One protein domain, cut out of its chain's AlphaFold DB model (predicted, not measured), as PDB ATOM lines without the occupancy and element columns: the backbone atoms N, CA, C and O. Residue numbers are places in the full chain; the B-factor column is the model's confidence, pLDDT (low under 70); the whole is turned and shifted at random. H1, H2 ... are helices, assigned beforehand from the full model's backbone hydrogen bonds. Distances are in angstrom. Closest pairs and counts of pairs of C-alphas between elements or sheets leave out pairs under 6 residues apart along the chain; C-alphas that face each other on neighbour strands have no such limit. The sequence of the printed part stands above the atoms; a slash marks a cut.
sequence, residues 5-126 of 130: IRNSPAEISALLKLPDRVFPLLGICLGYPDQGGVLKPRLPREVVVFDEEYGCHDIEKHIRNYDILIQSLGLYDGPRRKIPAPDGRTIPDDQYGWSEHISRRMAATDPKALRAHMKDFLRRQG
ATOM      1  N   ILE A   5     210.248 175.429 195.700       94.88
ATOM      2  CA  ILE A   5     209.865 176.810 195.374       94.88
ATOM      3  C   ILE A   5     210.953 177.832 195.763       94.88
ATOM      4  O   ILE A   5     211.123 178.854 195.110       94.88
ATOM      5  N   ARG A   6     211.766 177.505 196.777       95.31
ATOM      6  CA  ARG A   6     212.896 178.321 197.248       95.31
ATOM      7  C   ARG A   6     214.154 178.217 196.382       95.31
ATOM      8  O   ARG A   6     215.141 178.887 196.669       95.31
ATOM      9  N   ASN A   7     214.157 177.373 195.351       94.81
ATOM     10  CA  ASN A   7     215.280 177.290 194.417       94.81
ATOM     11  C   ASN A   7     215.313 178.504 193.471       94.81
ATOM     12  O   ASN A   7     216.400 178.911 193.082       94.81
ATOM     13  N   SER A   8     214.151 179.103 193.181       95.56
ATOM     14  CA  SER A   8     213.991 180.320 192.366       95.56
ATOM     15  C   SER A   8     213.011 181.303 193.035       95.56
ATOM     16  O   SER A   8     211.950 181.608 192.492       95.56
ATOM     17  N   PRO A   9     213.312 181.799 194.250       96.56
ATOM     18  CA  PRO A   9     212.338 182.524 195.063       96.56
ATOM     19  C   PRO A   9     211.990 183.903 194.479       96.56
ATOM     20  O   PRO A   9     210.855 184.351 194.627       96.56
ATOM     21  N   ALA A  10     212.926 184.554 193.778       96.69
ATOM     22  CA  ALA A  10     212.698 185.835 193.111       96.69
ATOM     23  C   ALA A  10     211.738 185.700 191.917       96.69
ATOM     24  O   ALA A  10     210.790 186.471 191.806       96.69
ATOM     25  N   GLU A  11     211.935 184.681 191.077       97.75
ATOM     26  CA  GLU A  11     211.060 184.392 189.931       97.75
ATOM     27  C   GLU A  11     209.631 184.085 190.390       97.75
ATOM     28  O   GLU A  11     208.671 184.633 189.855       97.75
ATOM     29  N   ILE A  12     209.483 183.267 191.439       97.44
ATOM     30  CA  ILE A  12     208.175 182.959 192.024       97.44
ATOM     31  C   ILE A  12     207.524 184.210 192.623       97.44
ATOM     32  O   ILE A  12     206.323 184.415 192.449       97.44
ATOM     33  N   SER A  13     208.295 185.055 193.314       97.88
ATOM     34  CA  SER A  13     207.771 186.293 193.906       97.88
ATOM     35  C   SER A  13     207.267 187.255 192.831       97.88
ATOM     36  O   SER A  13     206.176 187.799 192.974       97.88
ATOM     37  N   ALA A  14     208.006 187.402 191.727       98.00
ATOM     38  CA  ALA A  14     207.587 188.204 190.581       98.00
ATOM     39  C   ALA A  14     206.326 187.637 189.909       98.00
ATOM     40  O   ALA A  14     205.378 188.378 189.653       98.00
ATOM     41  N   LEU A  15     206.282 186.320 189.682       98.19
ATOM     42  CA  LEU A  15     205.137 185.636 189.076       98.19
ATOM     43  C   LEU A  15     203.850 185.831 189.888       98.19
ATOM     44  O   LEU A  15     202.797 186.130 189.328       98.19
ATOM     45  N   LEU A  16     203.941 185.670 191.208       97.94
ATOM     46  CA  LEU A  16     202.812 185.799 192.130       97.94
ATOM     47  C   LEU A  16     202.561 187.246 192.579       97.94
ATOM     48  O   LEU A  16     201.637 187.478 193.355       97.94
ATOM     49  N   LYS A  17     203.362 188.208 192.098       98.25
ATOM     50  CA  LYS A  17     203.309 189.629 192.475       98.25
ATOM     51  C   LYS A  17     203.338 189.827 193.996       98.25
ATOM     52  O   LYS A  17     202.559 190.605 194.544       98.25
ATOM     53  N   LEU A  18     204.209 189.083 194.678       98.06
ATOM     54  CA  LEU A  18     204.352 189.192 196.127       98.06
ATOM     55  C   LEU A  18     204.923 190.574 196.478       98.06
ATOM     56  O   LEU A  18     205.932 190.967 195.888       98.06
ATOM     57  N   PRO A  19     204.304 191.308 197.417       97.69
ATOM     58  CA  PRO A  19     204.813 192.603 197.840       97.69
ATOM     59  C   PRO A  19     206.061 192.445 198.716       97.69
ATOM     60  O   PRO A  19     206.421 191.340 199.144       97.69
ATOM     61  N   ASP A  20     206.693 193.572 199.031       96.12
ATOM     62  CA  ASP A  20     207.766 193.629 200.019       96.12
ATOM     63  C   ASP A  20     207.334 192.974 201.336       96.12
ATOM     64  O   ASP A  20     206.165 193.006 201.727       96.12
ATOM     65  N   ARG A  21     208.296 192.369 202.039       96.06
ATOM     66  CA  ARG A  21     208.086 191.635 203.298       96.06
ATOM     67  C   ARG A  21     207.155 190.422 203.179       96.06
ATOM     68  O   ARG A  21     206.674 189.911 204.186       96.06
ATOM     69  N   VAL A  22     206.951 189.906 201.966       97.50
ATOM     70  CA  VAL A  22     206.297 188.618 201.697       97.50
ATOM     71  C   VAL A  22     207.229 187.760 200.850       97.50
ATOM     72  O   VAL A  22     207.766 188.229 199.854       97.50
ATOM     73  N   PHE A  23     207.430 186.493 201.224       97.00
ATOM     74  CA  PHE A  23     208.256 185.570 200.444       97.00
ATOM     75  C   PHE A  23     207.678 184.147 200.403       97.00
ATOM     76  O   PHE A  23     207.002 183.724 201.343       97.00
ATOM     77  N   PRO A  24     207.954 183.371 199.339       96.75
ATOM     78  CA  PRO A  24     207.437 182.018 199.207       96.75
ATOM     79  C   PRO A  24     208.251 181.040 200.060       96.75
ATOM     80  O   PRO A  24     209.425 180.772 199.793       96.75
ATOM     81  N   LEU A  25     207.613 180.453 201.075       95.25
ATOM     82  CA  LEU A  25     208.254 179.455 201.930       95.25
ATOM     83  C   LEU A  25     208.091 178.034 201.378       95.25
ATOM     84  O   LEU A  25     209.074 177.303 201.238       95.25
ATOM     85  N   LEU A  26     206.857 177.623 201.086       96.94
ATOM     86  CA  LEU A  26     206.505 176.269 200.662       96.94
ATOM     87  C   LEU A  26     205.258 176.286 199.775       96.94
ATOM     88  O   LEU A  26     204.362 177.095 199.979       96.94
ATOM     89  N   GLY A  27     205.202 175.367 198.812       96.12
ATOM     90  CA  GLY A  27     203.973 175.038 198.091       96.12
ATOM     91  C   GLY A  27     203.262 173.828 198.703       96.12
ATOM     92  O   GLY A  27     203.896 172.947 199.300       96.12
ATOM     93  N   ILE A  28     201.948 173.741 198.510       96.94
ATOM     94  CA  ILE A  28     201.134 172.579 198.879       96.94
ATOM     95  C   ILE A  28     200.385 172.122 197.628       96.94
ATOM     96  O   ILE A  28     199.684 172.908 197.003       96.94
ATOM     97  N   CYS A  29     200.561 170.855 197.256       94.00
ATOM     98  CA  CYS A  29     199.780 170.223 196.198       94.00
ATOM     99  C   CYS A  29     198.561 169.564 196.843       94.00
ATOM    100  O   CYS A  29     198.729 168.762 197.763       94.00
ATOM    101  N   LEU A  30     197.369 169.904 196.360       95.00
ATOM    102  CA  LEU A  30     196.096 169.324 196.779       95.00
ATOM    103  C   LEU A  30     195.399 168.753 195.546       95.00
ATOM    104  O   LEU A  30     195.439 169.362 194.478       95.00
ATOM    105  N   GLY A  31     194.783 167.586 195.693       94.38
ATOM    106  CA  GLY A  31     194.099 166.897 194.607       94.38
ATOM    107  C   GLY A  31     193.722 165.472 194.990       94.38
ATOM    108  O   GLY A  31     193.961 165.038 196.118       94.38
ATOM    109  N   TYR A  32     193.146 164.752 194.033       95.81
ATOM    110  CA  TYR A  32     192.784 163.348 194.190       95.81
ATOM    111  C   TYR A  32     193.965 162.459 193.778       95.81
ATOM    112  O   TYR A  32     194.511 162.656 192.690       95.81
ATOM    113  N   PRO A  33     194.410 161.522 194.635       93.88
ATOM    114  CA  PRO A  33     195.539 160.662 194.314       93.88
ATOM    115  C   PRO A  33     195.150 159.612 193.269       93.88
ATOM    116  O   PRO A  33     194.147 158.924 193.422       93.88
ATOM    117  N   ASP A  34     195.994 159.451 192.253       94.94
ATOM    118  CA  ASP A  34     195.905 158.351 191.280       94.94
ATOM    119  C   ASP A  34     196.568 157.057 191.807       94.94
ATOM    120  O   ASP A  34     196.347 155.963 191.302       94.94
ATOM    121  N   GLN A  35     197.389 157.165 192.861       92.69
ATOM    122  CA  GLN A  35     198.077 156.040 193.503       92.69
ATOM    123  C   GLN A  35     198.137 156.221 195.022       92.69
ATOM    124  O   GLN A  35     198.244 157.340 195.532       92.69
ATOM    125  N   GLY A  36     198.126 155.104 195.752       89.19
ATOM    126  CA  GLY A  36     198.378 155.093 197.192       89.19
ATOM    127  C   GLY A  36     199.812 155.515 197.531       89.19
ATOM    128  O   GLY A  36     200.761 155.203 196.812       89.19
ATOM    129  N   GLY A  37     199.982 156.230 198.644       84.19
ATOM    130  CA  GLY A  37     201.302 156.596 199.160       84.19
ATOM    131  C   GLY A  37     201.931 155.478 199.991       84.19
ATOM    132  O   GLY A  37     201.236 154.742 200.686       84.19
ATOM    133  N   VAL A  38     203.263 155.393 199.984       86.00
ATOM    134  CA  VAL A  38     204.009 154.538 200.920       86.00
ATOM    135  C   VAL A  38     204.206 155.289 202.235       86.00
ATOM    136  O   VAL A  38     204.746 156.402 202.248       86.00
ATOM    137  N   LEU A  39     203.812 154.675 203.352       89.38
ATOM    138  CA  LEU A  39     204.107 155.210 204.677       89.38
ATOM    139  C   LEU A  39     205.595 155.012 204.981       89.38
ATOM    140  O   LEU A  39     206.052 153.906 205.250       89.38
ATOM    141  N   LYS A  40     206.363 156.100 204.940       91.81
ATOM    142  CA  LYS A  40     207.768 156.069 205.360       91.81
ATOM    143  C   LYS A  40     207.850 156.038 206.890       91.81
ATOM    144  O   LYS A  40     207.201 156.895 207.503       91.81
ATOM    145  N   PRO A  41     208.660 155.153 207.498       95.25
ATOM    146  CA  PRO A  41     208.974 155.225 208.921       95.25
ATOM    147  C   PRO A  41     209.513 156.607 209.320       95.25
ATOM    148  O   PRO A  41     209.968 157.392 208.480       95.25
ATOM    149  N   ARG A  42     209.410 156.936 210.605       96.56
ATOM    150  CA  ARG A  42     210.051 158.112 211.206       96.56
ATOM    151  C   ARG A  42     211.228 157.650 212.050       96.56
ATOM    152  O   ARG A  42     211.294 156.476 212.405       96.56
ATOM    153  N   LEU A  43     212.122 158.586 212.367       96.25
ATOM    154  CA  LEU A  43     213.176 158.343 213.345       96.25
ATOM    155  C   LEU A  43     212.572 157.789 214.651       96.25
ATOM    156  O   LEU A  43     211.458 158.193 215.006       96.25
ATOM    157  N   PRO A  44     213.284 156.884 215.347       95.19
ATOM    158  CA  PRO A  44     212.853 156.365 216.639       95.19
ATOM    159  C   PRO A  44     212.611 157.494 217.642       95.19
ATOM    160  O   PRO A  44     213.277 158.533 217.589       95.19
ATOM    161  N   ARG A  45     211.666 157.293 218.566       94.81
ATOM    162  CA  ARG A  45     211.317 158.293 219.587       94.81
ATOM    163  C   ARG A  45     212.547 158.691 220.400       94.81
ATOM    164  O   ARG A  45     212.715 159.868 220.676       94.81
ATOM    165  N   GLU A  46     213.411 157.729 220.696       94.00
ATOM    166  CA  GLU A  46     214.646 157.861 221.472       94.00
ATOM    167  C   GLU A  46     215.660 158.835 220.844       94.00
ATOM    168  O   GLU A  46     216.577 159.289 221.514       94.00
ATOM    169  N   VAL A  47     215.498 159.172 219.556       94.94
ATOM    170  CA  VAL A  47     216.364 160.116 218.826       94.94
ATOM    171  C   VAL A  47     215.717 161.501 218.679       94.94
ATOM    172  O   VAL A  47     216.381 162.453 218.278       94.94
ATOM    173  N   VAL A  48     214.414 161.635 218.951       95.12
ATOM    174  CA  VAL A  48     213.638 162.854 218.643       95.12
ATOM    175  C   VAL A  48     212.985 163.472 219.878       95.12
ATOM    176  O   VAL A  48     212.771 164.681 219.912       95.12
ATOM    177  N   VAL A  49     212.639 162.659 220.874       94.69
ATOM    178  CA  VAL A  49     211.966 163.078 222.104       94.69
ATOM    179  C   VAL A  49     212.905 162.813 223.265       94.69
ATOM    180  O   VAL A  49     213.297 161.671 223.492       94.69
ATOM    181  N   PHE A  50     213.221 163.873 224.000       95.38
ATOM    182  CA  PHE A  50     214.080 163.825 225.173       95.38
ATOM    183  C   PHE A  50     213.322 164.382 226.372       95.38
ATOM    184  O   PHE A  50     212.571 165.349 226.228       95.38
ATOM    185  N   ASP A  51     213.522 163.761 227.527       92.69
ATOM    186  CA  ASP A  51     212.938 164.206 228.784       92.69
ATOM    187  C   ASP A  51     213.934 165.144 229.484       92.69
ATOM    188  O   ASP A  51     215.098 164.786 229.663       92.69
ATOM    189  N   GLU A  52     213.463 166.333 229.875       95.75
ATOM    190  CA  GLU A  52     214.191 167.419 230.563       95.75
ATOM    191  C   GLU A  52     215.368 168.054 229.798       95.75
ATOM    192  O   GLU A  52     215.392 169.268 229.583       95.75
ATOM    193  N   GLU A  53     216.337 167.254 229.361       94.94
ATOM    194  CA  GLU A  53     217.582 167.701 228.737       94.94
ATOM    195  C   GLU A  53     217.819 167.001 227.399       94.94
ATOM    196  O   GLU A  53     217.308 165.916 227.129       94.94
ATOM    197  N   TYR A  54     218.625 167.618 226.533       94.75
ATOM    198  CA  TYR A  54     218.986 167.007 225.257       94.75
ATOM    199  C   TYR A  54     219.770 165.706 225.490       94.75
ATOM    200  O   TYR A  54     220.911 165.728 225.955       94.75
ATOM    201  N   GLY A  55     219.174 164.571 225.134       87.88
ATOM    202  CA  GLY A  55     219.795 163.261 225.284       87.88
ATOM    203  C   GLY A  55     220.687 162.920 224.094       87.88
ATOM    204  O   GLY A  55     220.256 162.980 222.949       87.88
ATOM    205  N   CYS A  56     221.930 162.515 224.349       86.44
ATOM    206  CA  CYS A  56     222.825 161.964 223.323       86.44
ATOM    207  C   CYS A  56     223.147 160.475 223.518       86.44
ATOM    208  O   CYS A  56     223.930 159.900 222.761       86.44
ATOM    209  N   HIS A  57     222.538 159.843 224.521       86.69
ATOM    210  CA  HIS A  57     222.779 158.444 224.843       86.69
ATOM    211  C   HIS A  57     222.232 157.515 223.751       86.69
ATOM    212  O   HIS A  57     221.126 157.716 223.259       86.69
ATOM    213  N   ASP A  58     223.014 156.501 223.366       92.25
ATOM    214  CA  ASP A  58     222.640 155.460 222.396       92.25
ATOM    215  C   ASP A  58     222.169 155.949 221.001       92.25
ATOM    216  O   ASP A  58     221.709 155.136 220.195       92.25
ATOM    217  N   ILE A  59     222.330 157.235 220.647       94.12
ATOM    218  CA  ILE A  59     221.867 157.781 219.353       94.12
ATOM    219  C   ILE A  59     222.416 156.973 218.173       94.12
ATOM    220  O   ILE A  59     221.659 156.620 217.271       94.12
ATOM    221  N   GLU A  60     223.709 156.640 218.175       95.19
ATOM    222  CA  GLU A  60     224.336 155.885 217.082       95.19
ATOM    223  C   GLU A  60     223.688 154.512 216.880       95.19
ATOM    224  O   GLU A  60     223.420 154.097 215.752       95.19
ATOM    225  N   LYS A  61     223.376 153.819 217.978       96.81
ATOM    226  CA  LYS A  61     222.689 152.526 217.963       96.81
ATOM    227  C   LYS A  61     221.268 152.667 217.416       96.81
ATOM    228  O   LYS A  61     220.863 151.873 216.568       96.81
ATOM    229  N   HIS A  62     220.523 153.683 217.852       96.56
ATOM    230  CA  HIS A  62     219.168 153.932 217.360       96.56
ATOM    231  C   HIS A  62     219.148 154.335 215.877       96.56
ATOM    232  O   HIS A  62     218.313 153.828 215.125       96.56
ATOM    233  N   ILE A  63     220.095 155.167 215.427       96.81
ATOM    234  CA  ILE A  63     220.261 155.522 214.010       96.81
ATOM    235  C   ILE A  63     220.637 154.288 213.187       96.81
ATOM    236  O   ILE A  63     220.031 154.061 212.144       96.81
ATOM    237  N   ARG A  64     221.560 153.441 213.661       96.75
ATOM    238  CA  ARG A  64     221.944 152.206 212.959       96.75
ATOM    239  C   ARG A  64     220.765 151.248 212.790       96.75
ATOM    240  O   ARG A  64     220.572 150.702 211.707       96.75
ATOM    241  N   ASN A  65     219.955 151.065 213.832       97.00
ATOM    242  CA  ASN A  65     218.742 150.248 213.750       97.00
ATOM    243  C   ASN A  65     217.732 150.835 212.754       97.00
ATOM    244  O   ASN A  65     217.092 150.100 212.003       97.00
ATOM    245  N   TYR A  66     217.611 152.163 212.722       96.94
ATOM    246  CA  TYR A  66     216.771 152.851 211.751       96.94
ATOM    247  C   TYR A  66     217.289 152.688 210.315       96.94
ATOM    248  O   TYR A  66     216.493 152.436 209.415       96.94
ATOM    249  N   ASP A  67     218.600 152.747 210.085       96.62
ATOM    250  CA  ASP A  67     219.185 152.489 208.767       96.62
ATOM    251  C   ASP A  67     218.886 151.077 208.267       96.62
ATOM    252  O   ASP A  67     218.453 150.931 207.124       96.62
ATOM    253  N   ILE A  68     219.030 150.062 209.128       96.06
ATOM    254  CA  ILE A  68     218.683 148.669 208.805       96.06
ATOM    255  C   ILE A  68     217.205 148.562 208.405       96.06
ATOM    256  O   ILE A  68     216.877 147.926 207.404       96.06
ATOM    257  N   LEU A  69     216.302 149.222 209.141       95.31
ATOM    258  CA  LEU A  69     214.881 149.262 208.789       95.31
ATOM    259  C   LEU A  69     214.666 149.893 207.406       95.31
ATOM    260  O   LEU A  69     213.959 149.332 206.573       95.31
ATOM    261  N   ILE A  70     215.280 151.045 207.143       94.88
ATOM    262  CA  ILE A  70     215.126 151.766 205.875       94.88
ATOM    263  C   ILE A  70     215.662 150.957 204.686       94.88
ATOM    264  O   ILE A  70     215.005 150.931 203.642       94.88
ATOM    265  N   GLN A  71     216.798 150.277 204.862       93.88
ATOM    266  CA  GLN A  71     217.372 149.346 203.885       93.88
ATOM    267  C   GLN A  71     216.430 148.161 203.637       93.88
ATOM    268  O   GLN A  71     216.107 147.871 202.490       93.88
ATOM    269  N   SER A  72     215.901 147.533 204.695       93.44
ATOM    270  CA  SER A  72     214.984 146.386 204.570       93.44
ATOM    271  C   SER A  72     213.684 146.710 203.821       93.44
ATOM    272  O   SER A  72     213.070 145.829 203.225       93.44
ATOM    273  N   LEU A  73     213.269 147.980 203.833       92.19
ATOM    274  CA  LEU A  73     212.083 148.473 203.133       92.19
ATOM    275  C   LEU A  73     212.369 148.922 201.690       92.19
ATOM    276  O   LEU A  73     211.443 149.365 201.006       92.19
ATOM    277  N   GLY A  74     213.629 148.893 201.245       90.94
ATOM    278  CA  GLY A  74     214.028 149.298 199.894       90.94
ATOM    279  C   GLY A  74     213.658 150.745 199.537       90.94
ATOM    280  O   GLY A  74     213.409 151.090 198.376       90.94
ATOM    281  N   LEU A  75     213.541 151.638 200.534       89.31
ATOM    282  CA  LEU A  75     212.993 152.989 200.314       89.31
ATOM    283  C   LEU A  75     213.882 153.868 199.429       89.31
ATOM    284  O   LEU A  75     213.389 154.842 198.845       89.31
ATOM    285  N   TYR A  76     215.166 153.534 199.326       90.94
ATOM    286  CA  TYR A  76     216.148 154.227 198.495       90.94
ATOM    287  C   TYR A  76     216.635 153.406 197.301       90.94
ATOM    288  O   TYR A  76     217.536 153.864 196.596       90.94
ATOM    289  N   ASP A  77     216.011 152.259 197.034       86.94
ATOM    290  CA  ASP A  77     216.393 151.400 195.921       86.94
ATOM    291  C   ASP A  77     216.169 152.114 194.589       86.94
ATOM    292  O   ASP A  77     215.180 152.837 194.377       86.94
ATOM    293  N   GLY A  78     217.110 151.897 193.677       80.88
ATOM    294  CA  GLY A  78     217.070 152.436 192.329       80.88
ATOM    295  C   GLY A  78     217.757 153.801 192.133       80.88
ATOM    296  O   GLY A  78     217.885 154.638 193.035       80.88
ATOM    297  N   PRO A  79     218.174 154.082 190.886       67.94
ATOM    298  CA  PRO A  79     219.152 155.127 190.577       67.94
ATOM    299  C   PRO A  79     218.644 156.557 190.792       67.94
ATOM    300  O   PRO A  79     219.438 157.467 190.993       67.94
ATOM    301  N   ARG A  80     217.323 156.782 190.770       75.50
ATOM    302  CA  ARG A  80     216.728 158.123 190.930       75.50
ATOM    303  C   ARG A  80     216.458 158.514 192.385       75.50
ATOM    304  O   ARG A  80     216.015 159.634 192.630       75.50
ATOM    305  N   ARG A  81     216.666 157.603 193.341       83.25
ATOM    306  CA  ARG A  81     216.404 157.856 194.767       83.25
ATOM    307  C   ARG A  81     217.667 158.167 195.559       83.25
ATOM    308  O   ARG A  81     217.584 158.890 196.551       83.25
ATOM    309  N   LYS A  82     218.823 157.668 195.120       88.88
ATOM    310  CA  LYS A  82     220.112 157.936 195.760       88.88
ATOM    311  C   LYS A  82     220.641 159.313 195.377       88.88
ATOM    312  O   LYS A  82     220.612 159.711 194.217       88.88
ATOM    313  N   ILE A  83     221.162 160.027 196.368       89.62
ATOM    314  CA  ILE A  83     221.900 161.271 196.143       89.62
ATOM    315  C   ILE A  83     223.329 160.889 195.717       89.62
ATOM    316  O   ILE A  83     223.928 160.020 196.364       89.62
ATOM    317  N   PRO A  84     223.887 161.476 194.643       89.56
ATOM    318  CA  PRO A  84     225.288 161.277 194.283       89.56
ATOM    319  C   PRO A  84     226.208 161.718 195.421       89.56
ATOM    320  O   PRO A  84     225.944 162.724 196.079       89.56
ATOM    321  N   ALA A  85     227.269 160.961 195.686       88.75
ATOM    322  CA  ALA A  85     228.259 161.403 196.656       88.75
ATOM    323  C   ALA A  85     229.120 162.526 196.045       88.75
ATOM    324  O   ALA A  85     229.448 162.434 194.860       88.75
ATOM    325  N   PRO A  86     229.505 163.557 196.817       84.94
ATOM    326  CA  PRO A  86     230.359 164.640 196.315       84.94
ATOM    327  C   PRO A  86     231.712 164.162 195.769       84.94
ATOM    328  O   PRO A  86     232.246 164.760 194.843       84.94
ATOM    329  N   ASP A  87     232.242 163.071 196.323       88.31
ATOM    330  CA  ASP A  87     233.493 162.418 195.920       88.31
ATOM    331  C   ASP A  87     233.305 161.350 194.822       88.31
ATOM    332  O   ASP A  87     234.252 160.668 194.441       88.31
ATOM    333  N   GLY A  88     232.079 161.175 194.316       87.88
ATOM    334  CA  GLY A  88     231.746 160.190 193.288       87.88
ATOM    335  C   GLY A  88     231.618 158.746 193.783       87.88
ATOM    336  O   GLY A  88     231.306 157.868 192.973       87.88
ATOM    337  N   ARG A  89     231.798 158.461 195.083       89.94
ATOM    338  CA  ARG A  89     231.696 157.087 195.598       89.94
ATOM    339  C   ARG A  89     230.282 156.517 195.434       89.94
ATOM    340  O   ARG A  89     229.262 157.179 195.671       89.94
ATOM    341  N   THR A  90     230.208 155.234 195.099       89.50
ATOM    342  CA  THR A  90     228.949 154.482 195.042       89.50
ATOM    343  C   THR A  90     228.859 153.531 196.229       89.50
ATOM    344  O   THR A  90     229.874 153.066 196.738       89.50
ATOM    345  N   ILE A  91     227.640 153.305 196.720       88.06
ATOM    346  CA  ILE A  91     227.363 152.368 197.814       88.06
ATOM    347  C   ILE A  91     226.231 151.442 197.349       88.06
ATOM    348  O   ILE A  91     225.245 151.957 196.793       88.06
ATOM    349  N   PRO A  92     226.367 150.115 197.539       87.75
ATOM    350  CA  PRO A  92     225.323 149.131 197.244       87.75
ATOM    351  C   PRO A  92     223.956 149.470 197.864       87.75
ATOM    352  O   PRO A  92     223.878 150.207 198.844       87.75
ATOM    353  N   ASP A  93     222.860 148.986 197.270       85.12
ATOM    354  CA  ASP A  93     221.485 149.251 197.745       85.12
ATOM    355  C   ASP A  93     221.282 148.760 199.190       85.12
ATOM    356  O   ASP A  93     220.798 149.518 200.028       85.12
ATOM    357  N   ASP A  94     221.791 147.572 199.518       86.50
ATOM    358  CA  ASP A  94     221.726 146.951 200.850       86.50
ATOM    359  C   ASP A  94     222.554 147.668 201.932       86.50
ATOM    360  O   ASP A  94     222.410 147.383 203.116       86.50
ATOM    361  N   GLN A  95     223.394 148.629 201.545       88.31
ATOM    362  CA  GLN A  95     224.208 149.442 202.452       88.31
ATOM    363  C   GLN A  95     223.775 150.917 202.466       88.31
ATOM    364  O   GLN A  95     224.294 151.718 203.246       88.31
ATOM    365  N   TYR A  96     222.807 151.307 201.632       93.69
ATOM    366  CA  TYR A  96     222.371 152.696 201.496       93.69
ATOM    367  C   TYR A  96     221.200 153.012 202.441       93.69
ATOM    368  O   TYR A  96     220.026 152.882 202.093       93.69
ATOM    369  N   GLY A  97     221.534 153.434 203.663       94.94
ATOM    370  CA  GLY A  97     220.571 153.833 204.696       94.94
ATOM    371  C   GLY A  97     220.140 155.306 204.640       94.94
ATOM    372  O   GLY A  97     220.522 156.078 203.757       94.94
ATOM    373  N   TRP A  98     219.352 155.714 205.633       95.75
ATOM    374  CA  TRP A  98     218.958 157.108 205.844       95.75
ATOM    375  C   TRP A  98     220.144 157.997 206.218       95.75
ATOM    376  O   TRP A  98     220.252 159.100 205.678       95.75
ATOM    377  N   SER A  99     221.047 157.528 207.082       95.62
ATOM    378  CA  SER A  99     222.217 158.299 207.517       95.62
ATOM    379  C   SER A  99     223.120 158.675 206.341       95.62
ATOM    380  O   SER A  99     223.448 159.850 206.176       95.62
ATOM    381  N   GLU A 100     223.445 157.727 205.459       94.56
ATOM    382  CA  GLU A 100     224.202 157.982 204.228       94.56
ATOM    383  C   GLU A 100     223.438 158.933 203.296       94.56
ATOM    384  O   GLU A 100     224.015 159.886 202.764       94.56
ATOM    385  N   HIS A 101     222.129 158.722 203.118       94.19
ATOM    386  CA  HIS A 101     221.305 159.579 202.266       94.19
ATOM    387  C   HIS A 101     221.329 161.043 202.723       94.19
ATOM    388  O   HIS A 101     221.538 161.952 201.916       94.19
ATOM    389  N   ILE A 102     221.142 161.284 204.023       94.00
ATOM    390  CA  ILE A 102     221.191 162.628 204.600       94.00
ATOM    391  C   ILE A 102     222.616 163.184 204.583       94.00
ATOM    392  O   ILE A 102     222.786 164.343 204.204       94.00
ATOM    393  N   SER A 103     223.633 162.376 204.891       93.19
ATOM    394  CA  SER A 103     225.039 162.803 204.860       93.19
ATOM    395  C   SER A 103     225.433 163.343 203.490       93.19
ATOM    396  O   SER A 103     225.976 164.440 203.398       93.19
ATOM    397  N   ARG A 104     225.061 162.658 202.401       92.56
ATOM    398  CA  ARG A 104     225.312 163.155 201.036       92.56
ATOM    399  C   ARG A 104     224.591 164.462 200.740       92.56
ATOM    400  O   ARG A 104     225.142 165.332 200.074       92.56
ATOM    401  N   ARG A 105     223.359 164.615 201.233       90.25
ATOM    402  CA  ARG A 105     222.590 165.852 201.065       90.25
ATOM    403  C   ARG A 105     223.239 167.030 201.786       90.25
ATOM    404  O   ARG A 105     223.217 168.135 201.257       90.25
ATOM    405  N   MET A 106     223.762 166.799 202.989       90.88
ATOM    406  CA  MET A 106     224.420 167.828 203.800       90.88
ATOM    407  C   MET A 106     225.830 168.142 203.298       90.88
ATOM    408  O   MET A 106     226.254 169.287 203.374       90.88
ATOM    409  N   ALA A 107     226.520 167.159 202.719       91.12
ATOM    410  CA  ALA A 107     227.828 167.330 202.093       91.12
ATOM    411  C   ALA A 107     227.760 167.913 200.666       91.12
ATOM    412  O   ALA A 107     228.788 168.019 199.997       91.12
ATOM    413  N   ALA A 108     226.569 168.262 200.165       85.62
ATOM    414  CA  ALA A 108     226.413 168.835 198.835       85.62
ATOM    415  C   ALA A 108     227.213 170.140 198.709       85.62
ATOM    416  O   ALA A 108     227.091 171.031 199.542       85.62
ATOM    417  N   THR A 109     228.001 170.268 197.644       85.62
ATOM    418  CA  THR A 109     228.815 171.463 197.368       85.62
ATOM    419  C   THR A 109     228.154 172.422 196.382       85.62
ATOM    420  O   THR A 109     228.563 173.575 196.284       85.62
ATOM    421  N   ASP A 110     227.115 171.973 195.669       85.75
ATOM    422  CA  ASP A 110     226.338 172.809 194.757       85.75
ATOM    423  C   ASP A 110     225.608 173.924 195.540       85.75
ATOM    424  O   ASP A 110     224.691 173.631 196.323       85.75
ATOM    425  N   PRO A 111     225.938 175.212 195.310       83.06
ATOM    426  CA  PRO A 111     225.282 176.333 195.980       83.06
ATOM    427  C   PRO A 111     223.766 176.361 195.769       83.06
ATOM    428  O   PRO A 111     223.035 176.857 196.632       83.06
ATOM    429  N   LYS A 112     223.270 175.814 194.651       82.06
ATOM    430  CA  LYS A 112     221.836 175.718 194.363       82.06
ATOM    431  C   LYS A 112     221.158 174.663 195.237       82.06
ATOM    432  O   LYS A 112     220.063 174.914 195.745       82.06
ATOM    433  N   ALA A 113     221.810 173.524 195.469       81.88
ATOM    434  CA  ALA A 113     221.339 172.499 196.399       81.88
ATOM    435  C   ALA A 113     221.304 173.010 197.852       81.88
ATOM    436  O   ALA A 113     220.343 172.736 198.579       81.88
ATOM    437  N   LEU A 114     222.305 173.809 198.240       88.38
ATOM    438  CA  LEU A 114     222.396 174.458 199.554       88.38
ATOM    439  C   LEU A 114     221.510 175.708 199.692       88.38
ATOM    440  O   LEU A 114     221.226 176.146 200.804       88.38
ATOM    441  N   ARG A 115     221.036 176.265 198.569       93.25
ATOM    442  CA  ARG A 115     220.258 177.514 198.486       93.25
ATOM    443  C   ARG A 115     220.980 178.716 199.099       93.25
ATOM    444  O   ARG A 115     220.371 179.519 199.810       93.25
ATOM    445  N   ALA A 116     222.270 178.856 198.795       92.88
ATOM    446  CA  ALA A 116     223.120 179.922 199.330       92.88
ATOM    447  C   ALA A 116     222.571 181.343 199.059       92.88
ATOM    448  O   ALA A 116     222.770 182.250 199.862       92.88
ATOM    449  N   HIS A 117     221.803 181.529 197.978       94.06
ATOM    450  CA  HIS A 117     221.184 182.805 197.588       94.06
ATOM    451  C   HIS A 117     220.057 183.291 198.513       94.06
ATOM    452  O   HIS A 117     219.641 184.447 198.411       94.06
ATOM    453  N   MET A 118     219.518 182.433 199.388       95.50
ATOM    454  CA  MET A 118     218.337 182.764 200.197       95.50
ATOM    455  C   MET A 118     218.578 183.922 201.167       95.50
ATOM    456  O   MET A 118     217.671 184.726 201.366       95.50
ATOM    457  N   LYS A 119     219.784 184.037 201.741       94.69
ATOM    458  CA  LYS A 119     220.127 185.132 202.663       94.69
ATOM    459  C   LYS A 119     219.972 186.494 201.985       94.69
ATOM    460  O   LYS A 119     219.285 187.371 202.502       94.69
ATOM    461  N   ASP A 120     220.564 186.644 200.804       95.31
ATOM    462  CA  ASP A 120     220.513 187.898 200.052       95.31
ATOM    463  C   ASP A 120     219.113 188.177 199.510       95.31
ATOM    464  O   ASP A 120     218.672 189.325 199.490       95.31
ATOM    465  N   PHE A 121     218.393 187.131 199.097       96.06
ATOM    466  CA  PHE A 121     216.997 187.256 198.692       96.06
ATOM    467  C   PHE A 121     216.114 187.784 199.836       96.06
ATOM    468  O   PHE A 121     215.388 188.750 199.628       96.06
ATOM    469  N   LEU A 122     216.210 187.212 201.042       96.75
ATOM    470  CA  LEU A 122     215.419 187.649 202.199       96.75
ATOM    471  C   LEU A 122     215.720 189.102 202.587       96.75
ATOM    472  O   LEU A 122     214.790 189.870 202.830       96.75
ATOM    473  N   ARG A 123     216.999 189.504 202.564       95.88
ATOM    474  CA  ARG A 123     217.404 190.900 202.797       95.88
ATOM    475  C   ARG A 123     216.779 191.855 201.784       95.88
ATOM    476  O   ARG A 123     216.211 192.867 202.181       95.88
ATOM    477  N   ARG A 124     216.830 191.519 200.488       95.25
ATOM    478  CA  ARG A 124     216.177 192.319 199.436       95.25
ATOM    479  C   ARG A 124     214.660 192.382 199.602       95.25
ATOM    480  O   ARG A 124     214.081 193.418 199.318       95.25
ATOM    481  N   GLN A 125     214.043 191.317 200.112       96.12
ATOM    482  CA  GLN A 125     212.610 191.282 200.409       96.12
ATOM    483  C   GLN A 125     212.241 192.044 201.698       96.12
ATOM    484  O   GLN A 125     211.081 192.040 202.101       96.12
ATOM    485  N   GLY A 126     213.198 192.702 202.361       95.75
ATOM    486  CA  GLY A 126     212.949 193.538 203.537       95.75
ATOM    487  C   GLY A 126     212.965 192.796 204.874       95.75
ATOM    488  O   GLY A 126     212.471 193.339 205.861       95.75
TER     489      GLY A 126
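Overview. This is residues 5 to 126 of the 130 residues of an uncharacterized protein of candidate division Zixibacteria bacterium (UniProt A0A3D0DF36). With little regular structure, the backbone makes a loose, open ring: H2, H3 and H4 at one end, H1 and H6 at the other, joined by residues 107 to 117 and 16 to 44. Residues 28 to 37 and 49 to 54 stick out. The 122 printed residues, all helix by class, have six named helices, H1 to H6 in order, holding only 45; the radius of gyration of the C-alphas is 18.9 A, the spans 48 by 42 by 39 A.

Arrangement. H3, residues 59 to 72, touches H4, residues 98 to 106, about perpendicular at 76 degrees; the closest C-alphas, Asp 67 and Trp 98, are 5.5 A apart. Its residues 59 to 63 alone touch H2, residues 45 to 48; the closest C-alphas, Val 47 and Ile 59, are 6.0 A apart. H1, residues 9 to 15, and H6, residues 118 to 124, only just touch, with 3 pairs of C-alphas within 8 A, the closest Ala 10 and Phe 121, 7.2 A. H5, residues 111 to 114, touches no helix. Every O i to N i+4 pair is within hydrogen-bond range in H1, H3, H4 and H6; H2 and H5 are too short for one.

Along the chain. H3 spans 19.9 A from C-alpha 59 (221.867, 157.781, 219.353) to C-alpha 72 (214.984, 146.386, 204.570).

Size, cuts and confidence. The printed part has no cut; the links H1 to H2 and H3 to H4 are long. Residue 79 is under 70 in pLDDT.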